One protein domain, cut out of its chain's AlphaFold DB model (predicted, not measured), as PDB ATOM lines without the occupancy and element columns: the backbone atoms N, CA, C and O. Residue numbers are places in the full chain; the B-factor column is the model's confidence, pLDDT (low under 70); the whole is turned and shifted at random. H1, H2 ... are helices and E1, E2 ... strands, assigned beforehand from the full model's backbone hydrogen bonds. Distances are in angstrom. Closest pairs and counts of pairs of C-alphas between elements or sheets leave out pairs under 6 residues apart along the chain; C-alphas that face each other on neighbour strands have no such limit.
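What this domain is: This is residues 2 to 62 of the 331 residues of the protein "SWIM-type domain-containing protein" of Kingdonia uniflora (UniProt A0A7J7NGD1). What is the picture? A small sheet of three strands, E1, E2 and E3, is crossed over one face by the helix H2, whose residues 56 to 62 stick out, while the short helix H1 sits off the sheet. What builds it? The printed part has 61 residues with three named strands and two named helices in the order E1 E2 E3 H1 H2; the class is mixed, and the sheet is a meander, each strand the antiparallel neighbour of the one before. How large is it? It is compact, with a radius of gyration of the C-alphas of 10.9 A and spans of 27 by 26 by 24 A.

How they stand to each other: How do the strands pair? E2, residues 16 to 20, is the inner strand between E1, residues 8 to 11, and E3, residues 26 to 30. E1 and E2 are a hairpin, antiparallel at 160 degrees, with N 20 and O 8 within hydrogen-bond range at 3.0 A. E2 and E3 are a hairpin at 153 degrees, with N 17 and O 29 within range at 2.9 A. Where are the helices? H2, residues 49 to 62, is on the sheet in two layers, helix on one face, at a height of 8.2 A over the sheet; it lies over E2 and runs across the strands, at 66 degrees to E2 on the local plane, and the closest C-alphas of the two are those of Ser 19 and His 50, 6.1 A apart. H1, residues 40 to 44, is not on the sheet; H1 and H2 are near each other, with 6 pairs of C-alphas within 10 A. Every O i to N i+4 pair is within hydrogen-bond range in H1, and 8 of 10 in H2.

Where its parts are: Where does the sheet begin? E1 begins at C-alpha 8 (109.408, 148.937, 105.764) and spans 9.8 A; E2 spans 13.3 A and E3 13.4 A. Where are the helices found? H1 spans 5.9 A, and H2 spans 19.3 A to C-alpha 62 (116.973, 166.251, 101.445).

The domain as a whole: Is it continuous? The printed part has no cut; its links are tight but for the short one from E3 to H1, and the two C-alphas farthest apart, those of Ala 2 and Asp 13, are 29.6 A apart. Where is confidence low? The model's mean pLDDT of the printed part is 83.4, with residues 2 to 6, 11 to 13 and 59 to 62 under 70.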
ATOM      1  N   ALA A   2     109.977 160.564 118.542       35.41
ATOM      2  CA  ALA A   2     108.711 159.952 118.148       35.41
ATOM      3  C   ALA A   2     109.008 158.711 117.298       35.41
ATOM      4  O   ALA A   2     109.439 158.851 116.156       35.41
ATOM      5  N   HIS A   3     108.783 157.518 117.854       40.50
ATOM      6  CA  HIS A   3     108.674 156.304 117.049       40.50
ATOM      7  C   HIS A   3     107.348 156.373 116.287       40.50
ATOM      8  O   HIS A   3     106.305 155.939 116.773       40.50
ATOM      9  N   TYR A   4     107.392 156.962 115.092       52.19
ATOM     10  CA  TYR A   4     106.496 156.518 114.031       52.19
ATOM     11  C   TYR A   4     106.823 155.039 113.791       52.19
ATOM     12  O   TYR A   4     107.997 154.672 113.854       52.19
ATOM     13  N   GLY A   5     105.792 154.202 113.649       56.50
ATOM     14  CA  GLY A   5     105.947 152.746 113.656       56.50
ATOM     15  C   GLY A   5     106.941 152.243 112.610       56.50
ATOM     16  O   GLY A   5     107.265 152.950 111.658       56.50
ATOM     17  N   GLU A   6     107.416 151.015 112.791       67.19
ATOM     18  CA  GLU A   6     108.264 150.342 111.809       67.19
ATOM     19  C   GLU A   6     107.472 150.167 110.505       67.19
ATOM     20  O   GLU A   6     106.593 149.313 110.396       67.19
ATOM     21  N   TYR A   7     107.751 151.055 109.548       70.69
ATOM     22  CA  TYR A   7     107.293 150.968 108.171       70.69
ATOM     23  C   TYR A   7     108.484 150.567 107.312       70.69
ATOM     24  O   TYR A   7     109.404 151.363 107.112       70.69
ATOM     25  N   GLU A   8     108.461 149.345 106.795       74.44
ATOM     26  CA  GLU A   8     109.408 148.937 105.764       74.44
ATOM     27  C   GLU A   8     108.985 149.534 104.416       74.44
ATOM     28  O   GLU A   8     107.794 149.721 104.135       74.44
ATOM     29  N   MET A   9     109.977 149.881 103.595       72.00
ATOM     30  CA  MET A   9     109.782 150.462 102.269       72.00
ATOM     31  C   MET A   9     110.467 149.582 101.229       72.00
ATOM     32  O   MET A   9     111.696 149.504 101.193       72.00
ATOM     33  N   GLU A  10     109.675 148.966 100.357       77.31
ATOM     34  CA  GLU A  10     110.184 148.304  99.156       77.31
ATOM     35  C   GLU A  10     110.230 149.341  98.020       77.31
ATOM     36  O   GLU A  10     109.238 150.015  97.728       77.31
ATOM     37  N   GLY A  11     111.408 149.518  97.415       67.00
ATOM     38  CA  GLY A  11     111.609 150.452  96.305       67.00
ATOM     39  C   GLY A  11     111.107 149.857  94.994       67.00
ATOM     40  O   GLY A  11     111.751 148.959  94.453       67.00
ATOM     41  N   GLY A  12     109.974 150.358  94.499       68.88
ATOM     42  CA  GLY A  12     109.426 150.004  93.191       68.88
ATOM     43  C   GLY A  12     110.054 150.798  92.043       68.88
ATOM     44  O   GLY A  12     111.090 151.457  92.191       68.88
ATOM     45  N   ASP A  13     109.395 150.761  90.883       69.69
ATOM     46  CA  ASP A  13     109.706 151.673  89.783       69.69
ATOM     47  C   ASP A  13     109.578 153.136  90.237       69.69
ATOM     48  O   ASP A  13     108.818 153.461  91.138       69.69
ATOM     49  N   LYS A  14     110.342 154.037  89.608       72.38
ATOM     50  CA  LYS A  14     110.793 155.350  90.144       72.38
ATOM     51  C   LYS A  14     109.775 156.211  90.926       72.38
ATOM     52  O   LYS A  14     110.200 156.994  91.783       72.38
ATOM     53  N   ASN A  15     108.478 156.098  90.636       80.38
ATOM     54  CA  ASN A  15     107.404 156.894  91.241       80.38
ATOM     55  C   ASN A  15     106.411 156.073  92.095       80.38
ATOM     56  O   ASN A  15     105.640 156.680  92.843       80.38
ATOM     57  N   GLU A  16     106.474 154.738  92.049       85.31
ATOM     58  CA  GLU A  16     105.643 153.804  92.812       85.31
ATOM     59  C   GLU A  16     106.392 153.287  94.051       85.31
ATOM     60  O   GLU A  16     107.515 152.788  93.976       85.31
ATOM     61  N   TRP A  17     105.765 153.424  95.218       86.94
ATOM     62  CA  TRP A  17     106.347 153.060  96.508       86.94
ATOM     63  C   TRP A  17     105.387 152.162  97.276       86.94
ATOM     64  O   TRP A  17     104.184 152.423  97.316       86.94
ATOM     65  N   VAL A  18     105.923 151.130  97.928       89.50
ATOM     66  CA  VAL A  18     105.144 150.252  98.803       89.50
ATOM     67  C   VAL A  18     105.523 150.543 100.249       89.50
ATOM     68  O   VAL A  18     106.658 150.290 100.654       89.50
ATOM     69  N   SER A  19     104.576 151.059 101.036       84.19
ATOM     70  CA  SER A  19     104.735 151.140 102.494       84.19
ATOM     71  C   SER A  19     104.109 149.912 103.145       84.19
ATOM     72  O   SER A  19     102.926 149.633 102.911       84.19
ATOM     73  N   ILE A  20     104.871 149.211 103.980       88.25
ATOM     74  CA  ILE A  20     104.409 148.033 104.720       88.25
ATOM     75  C   ILE A  20     104.106 148.451 106.158       88.25
ATOM     76  O   ILE A  20     104.957 149.044 106.814       88.25
ATOM     77  N   SER A  21     102.899 148.187 106.662       86.69
ATOM     78  CA  SER A  21     102.582 148.388 108.083       86.69
ATOM     79  C   SER A  21     103.155 147.265 108.952       86.69
ATOM     80  O   SER A  21     103.369 146.150 108.483       86.69
ATOM     81  N   SER A  22     103.259 147.495 110.264       83.62
ATOM     82  CA  SER A  22     103.604 146.454 111.248       83.62
ATOM     83  C   SER A  22     102.638 145.255 111.283       83.62
ATOM     84  O   SER A  22     102.954 144.218 111.856       83.62
ATOM     85  N   THR A  23     101.459 145.371 110.663       88.94
ATOM     86  CA  THR A  23     100.500 144.271 110.459       88.94
ATOM     87  C   THR A  23     100.725 143.493 109.155       88.94
ATOM     88  O   THR A  23      99.911 142.636 108.816       88.94
ATOM     89  N   GLY A  24     101.782 143.802 108.396       89.94
ATOM     90  CA  GLY A  24     102.078 143.206 107.090       89.94
ATOM     91  C   GLY A  24     101.194 143.708 105.942       89.94
ATOM     92  O   GLY A  24     101.277 143.181 104.833       89.94
ATOM     93  N   ALA A  25     100.344 144.718 106.167       91.38
ATOM     94  CA  ALA A  25      99.523 145.288 105.104       91.38
ATOM     95  C   ALA A  25     100.382 146.195 104.213       91.38
ATOM     96  O   ALA A  25     101.016 147.140 104.686       91.38
ATOM     97  N   ARG A  26     100.388 145.901 102.912       93.31
ATOM     98  CA  ARG A  26     101.106 146.664 101.889       93.31
ATOM     99  C   ARG A  26     100.183 147.713 101.275       93.31
ATOM    100  O   ARG A  26      99.061 147.387 100.893       93.31
ATOM    101  N   TRP A  27     100.675 148.944 101.160       94.50
ATOM    102  CA  TRP A  27      99.966 150.059 100.531       94.50
ATOM    103  C   TRP A  27     100.782 150.620  99.376       94.50
ATOM    104  O   TRP A  27     101.915 151.058  99.582       94.50
ATOM    105  N   VAL A  28     100.182 150.641  98.187       94.81
ATOM    106  CA  VAL A  28     100.765 151.253  96.989       94.81
ATOM    107  C   VAL A  28     100.538 152.769  96.997       94.81
ATOM    108  O   VAL A  28      99.452 153.263  97.337       94.81
ATOM    109  N   LEU A  29     101.589 153.509  96.647       94.75
ATOM    110  CA  LEU A  29     101.677 154.967  96.688       94.75
ATOM    111  C   LEU A  29     102.308 155.482  95.389       94.75
ATOM    112  O   LEU A  29     103.451 155.130  95.097       94.75
ATOM    113  N   ASN A  30     101.631 156.376  94.664       94.62
ATOM    114  CA  ASN A  30     102.255 157.154  93.593       94.62
ATOM    115  C   ASN A  30     102.498 158.587  94.086       94.62
ATOM    116  O   ASN A  30     101.565 159.365  94.311       94.62
ATOM    117  N   LEU A  31     103.772 158.943  94.265       92.44
ATOM    118  CA  LEU A  31     104.163 160.260  94.784       92.44
ATOM    119  C   LEU A  31     104.002 161.393  93.759       92.44
ATOM    120  O   LEU A  31     103.925 162.555  94.162       92.44
ATOM    121  N   GLU A  32     103.975 161.077  92.462       92.94
ATOM    122  CA  GLU A  32     103.827 162.059  91.381       92.94
ATOM    123  C   GLU A  32     102.354 162.437  91.185       92.94
ATOM    124  O   GLU A  32     102.000 163.614  91.257       92.94
ATOM    125  N   GLU A  33     101.483 161.434  91.060       95.31
ATOM    126  CA  GLU A  33     100.026 161.614  90.958       95.31
ATOM    127  C   GLU A  33      99.365 161.999  92.293       95.31
ATOM    128  O   GLU A  33      98.189 162.359  92.322       95.31
ATOM    129  N   ARG A  34     100.118 161.947  93.402       94.44
ATOM    130  CA  ARG A  34      99.640 162.181  94.777       94.44
ATOM    131  C   ARG A  34      98.521 161.222  95.193       94.44
ATOM    132  O   ARG A  34      97.571 161.608  95.874       94.44
ATOM    133  N   THR A  35      98.631 159.963  94.780       96.62
ATOM    134  CA  THR A  35      97.648 158.923  95.087       96.62
ATOM    135  C   THR A  35      98.191 157.948  96.127       96.62
ATOM    136  O   THR A  35      99.334 157.498  96.073       96.62
ATOM    137  N   CYS A  36      97.346 157.602  97.098       95.94
ATOM    138  CA  CYS A  36      97.578 156.491  98.011       95.94
ATOM    139  C   CYS A  36      96.414 155.504  97.908       95.94
ATOM    140  O   CYS A  36      95.254 155.910  97.814       95.94
ATOM    141  N   GLN A  37      96.698 154.208  98.008       96.88
ATOM    142  CA  GLN A  37      95.674 153.164  98.071       96.88
ATOM    143  C   GLN A  37      94.684 153.328  99.251       96.88
ATOM    144  O   GLN A  37      93.580 152.796  99.187       96.88
ATOM    145  N   CYS A  38      95.008 154.107 100.296       95.25
ATOM    146  CA  CYS A  38      94.062 154.438 101.374       95.25
ATOM    147  C   CYS A  38      93.091 155.591 101.048       95.25
ATOM    148  O   CYS A  38      92.241 155.906 101.878       95.25
ATOM    149  N   ILE A  39      93.205 156.222  99.869       95.69
ATOM    150  CA  ILE A  39      92.296 157.246  99.302       95.69
ATOM    151  C   ILE A  39      92.261 158.593 100.071       95.69
ATOM    152  O   ILE A  39      91.924 159.630  99.501       95.69
ATOM    153  N   GLU A  40      92.687 158.625 101.335       95.69
ATOM    154  CA  GLU A  40      92.730 159.818 102.195       95.69
ATOM    155  C   GLU A  40      93.503 160.995 101.570       95.69
ATOM    156  O   GLU A  40      93.069 162.141 101.695       95.69
ATOM    157  N   TRP A  41      94.598 160.733 100.842       95.75
ATOM    158  CA  TRP A  41      95.365 161.796 100.180       95.75
ATOM    159  C   TRP A  41      94.570 162.443  99.039       95.75
ATOM    160  O   TRP A  41      94.496 163.668  98.948       95.75
ATOM    161  N   GLN A  42      93.889 161.633  98.227       96.56
ATOM    162  CA  GLN A  42      93.049 162.098  97.123       96.56
ATOM    163  C   GLN A  42      91.811 162.869  97.610       96.56
ATOM    164  O   GLN A  42      91.373 163.800  96.940       96.56
ATOM    165  N   LEU A  43      91.256 162.507  98.774       96.50
ATOM    166  CA  LEU A  43      90.080 163.174  99.352       96.50
ATOM    167  C   LEU A  43      90.412 164.474 100.092       96.50
ATOM    168  O   LEU A  43      89.613 165.407 100.068       96.50
ATOM    169  N   THR A  44      91.555 164.536 100.780       96.19
ATOM    170  CA  THR A  44      91.919 165.683 101.637       96.19
ATOM    171  C   THR A  44      92.925 166.641 100.998       96.19
ATOM    172  O   THR A  44      93.096 167.757 101.483       96.19
ATOM    173  N   GLY A  45      93.648 166.204  99.962       94.19
ATOM    174  CA  GLY A  45      94.817 166.899  99.414       94.19
ATOM    175  C   GLY A  45      96.074 166.830 100.299       94.19
ATOM    176  O   GLY A  45      97.149 167.254  99.866       94.19
ATOM    177  N   MET A  46      95.978 166.270 101.511       93.25
ATOM    178  CA  MET A  46      97.071 166.168 102.485       93.25
ATOM    179  C   MET A  46      97.665 164.751 102.511       93.25
ATOM    180  O   MET A  46      96.919 163.778 102.414       93.25
ATOM    181  N   PRO A  47      98.993 164.589 102.655       94.75
ATOM    182  CA  PRO A  47      99.619 163.273 102.669       94.75
ATOM    183  C   PRO A  47      99.178 162.471 103.900       94.75
ATOM    184  O   PRO A  47      99.441 162.867 105.035       94.75
ATOM    185  N   CYS A  48      98.552 161.319 103.661       94.75
ATOM    186  CA  CYS A  48      98.177 160.352 104.696       94.75
ATOM    187  C   CYS A  48      99.409 159.744 105.392       94.75
ATOM    188  O   CYS A  48     100.539 159.894 104.920       94.75
ATOM    189  N   ILE A  49      99.213 158.975 106.468       91.44
ATOM    190  CA  ILE A  49     100.325 158.359 107.218       91.44
ATOM    191  C   ILE A  49     101.235 157.461 106.352       91.44
ATOM    192  O   ILE A  49     102.454 157.538 106.480       91.44
ATOM    193  N   HIS A  50     100.663 156.700 105.410       93.81
ATOM    194  CA  HIS A  50     101.396 155.866 104.440       93.81
ATOM    195  C   HIS A  50     102.254 156.700 103.476       93.81
ATOM    196  O   HIS A  50     103.343 156.309 103.074       93.81
ATOM    197  N   THR A  51     101.775 157.892 103.116       94.06
ATOM    198  CA  THR A  51     102.526 158.834 102.280       94.06
ATOM    199  C   THR A  51     103.605 159.537 103.097       94.06
ATOM    200  O   THR A  51     104.727 159.732 102.629       94.06
ATOM    201  N   ALA A  52     103.282 159.928 104.330       90.38
ATOM    202  CA  ALA A  52     104.202 160.596 105.235       90.38
ATOM    203  C   ALA A  52     105.396 159.697 105.585       90.38
ATOM    204  O   ALA A  52     106.519 160.197 105.593       90.38
ATOM    205  N   SER A  53     105.199 158.391 105.794       87.88
ATOM    206  CA  SER A  53     106.297 157.453 106.065       87.88
ATOM    207  C   SER A  53     107.299 157.328 104.911       87.88
ATOM    208  O   SER A  53     108.473 157.119 105.188       87.88
ATOM    209  N   VAL A  54     106.894 157.557 103.653       88.62
ATOM    210  CA  VAL A  54     107.808 157.620 102.490       88.62
ATOM    211  C   VAL A  54     108.374 159.034 102.275       88.62
ATOM    212  O   VAL A  54     109.563 159.218 101.998       88.62
ATOM    213  N   LEU A  55     107.552 160.076 102.444       88.56
ATOM    214  CA  LEU A  55     107.977 161.468 102.265       88.56
ATOM    215  C   LEU A  55     108.924 161.965 103.361       88.56
ATOM    216  O   LEU A  55     109.772 162.805 103.063       88.56
ATOM    217  N   ILE A  56     108.795 161.508 104.609       83.31
ATOM    218  CA  ILE A  56     109.655 161.921 105.728       83.31
ATOM    219  C   ILE A  56     111.114 161.501 105.507       83.31
ATOM    220  O   ILE A  56     111.940 162.408 105.503       83.31
ATOM    221  N   PRO A  57     111.474 160.223 105.270       78.19
ATOM    222  CA  PRO A  57     112.858 159.826 105.015       78.19
ATOM    223  C   PRO A  57     113.401 160.450 103.727       78.19
ATOM    224  O   PRO A  57     114.539 160.911 103.718       78.19
ATOM    225  N   ARG A  58     112.587 160.613 102.671       73.00
ATOM    226  CA  ARG A  58     113.003 161.347 101.460       73.00
ATOM    227  C   ARG A  58     113.266 162.832 101.748       73.00
ATOM    228  O   ARG A  58     114.271 163.380 101.305       73.00
ATOM    229  N   ARG A  59     112.421 163.487 102.555       69.06
ATOM    230  CA  ARG A  59     112.666 164.846 103.072       69.06
ATOM    231  C   ARG A  59     113.816 164.892 104.072       69.06
ATOM    232  O   ARG A  59     114.408 165.951 104.186       69.06
ATOM    233  N   GLN A  60     114.142 163.819 104.786       67.06
ATOM    234  CA  GLN A  60     115.291 163.749 105.693       67.06
ATOM    235  C   GLN A  60     116.594 163.503 104.940       67.06
ATOM    236  O   GLN A  60     117.587 164.081 105.341       67.06
ATOM    237  N   ALA A  61     116.594 162.787 103.815       59.62
ATOM    238  CA  ALA A  61     117.723 162.751 102.885       59.62
ATOM    239  C   ALA A  61     117.956 164.132 102.233       59.62
ATOM    240  O   ALA A  61     119.087 164.576 102.057       59.62
ATOM    241  N   LEU A  62     116.879 164.869 101.936       57.66
ATOM    242  CA  LEU A  62     116.973 166.251 101.445       57.66
ATOM    243  C   LEU A  62     117.326 167.263 102.559       57.66
ATOM    244  O   LEU A  62     118.045 168.222 102.300       57.66
TER     245      LEU A  62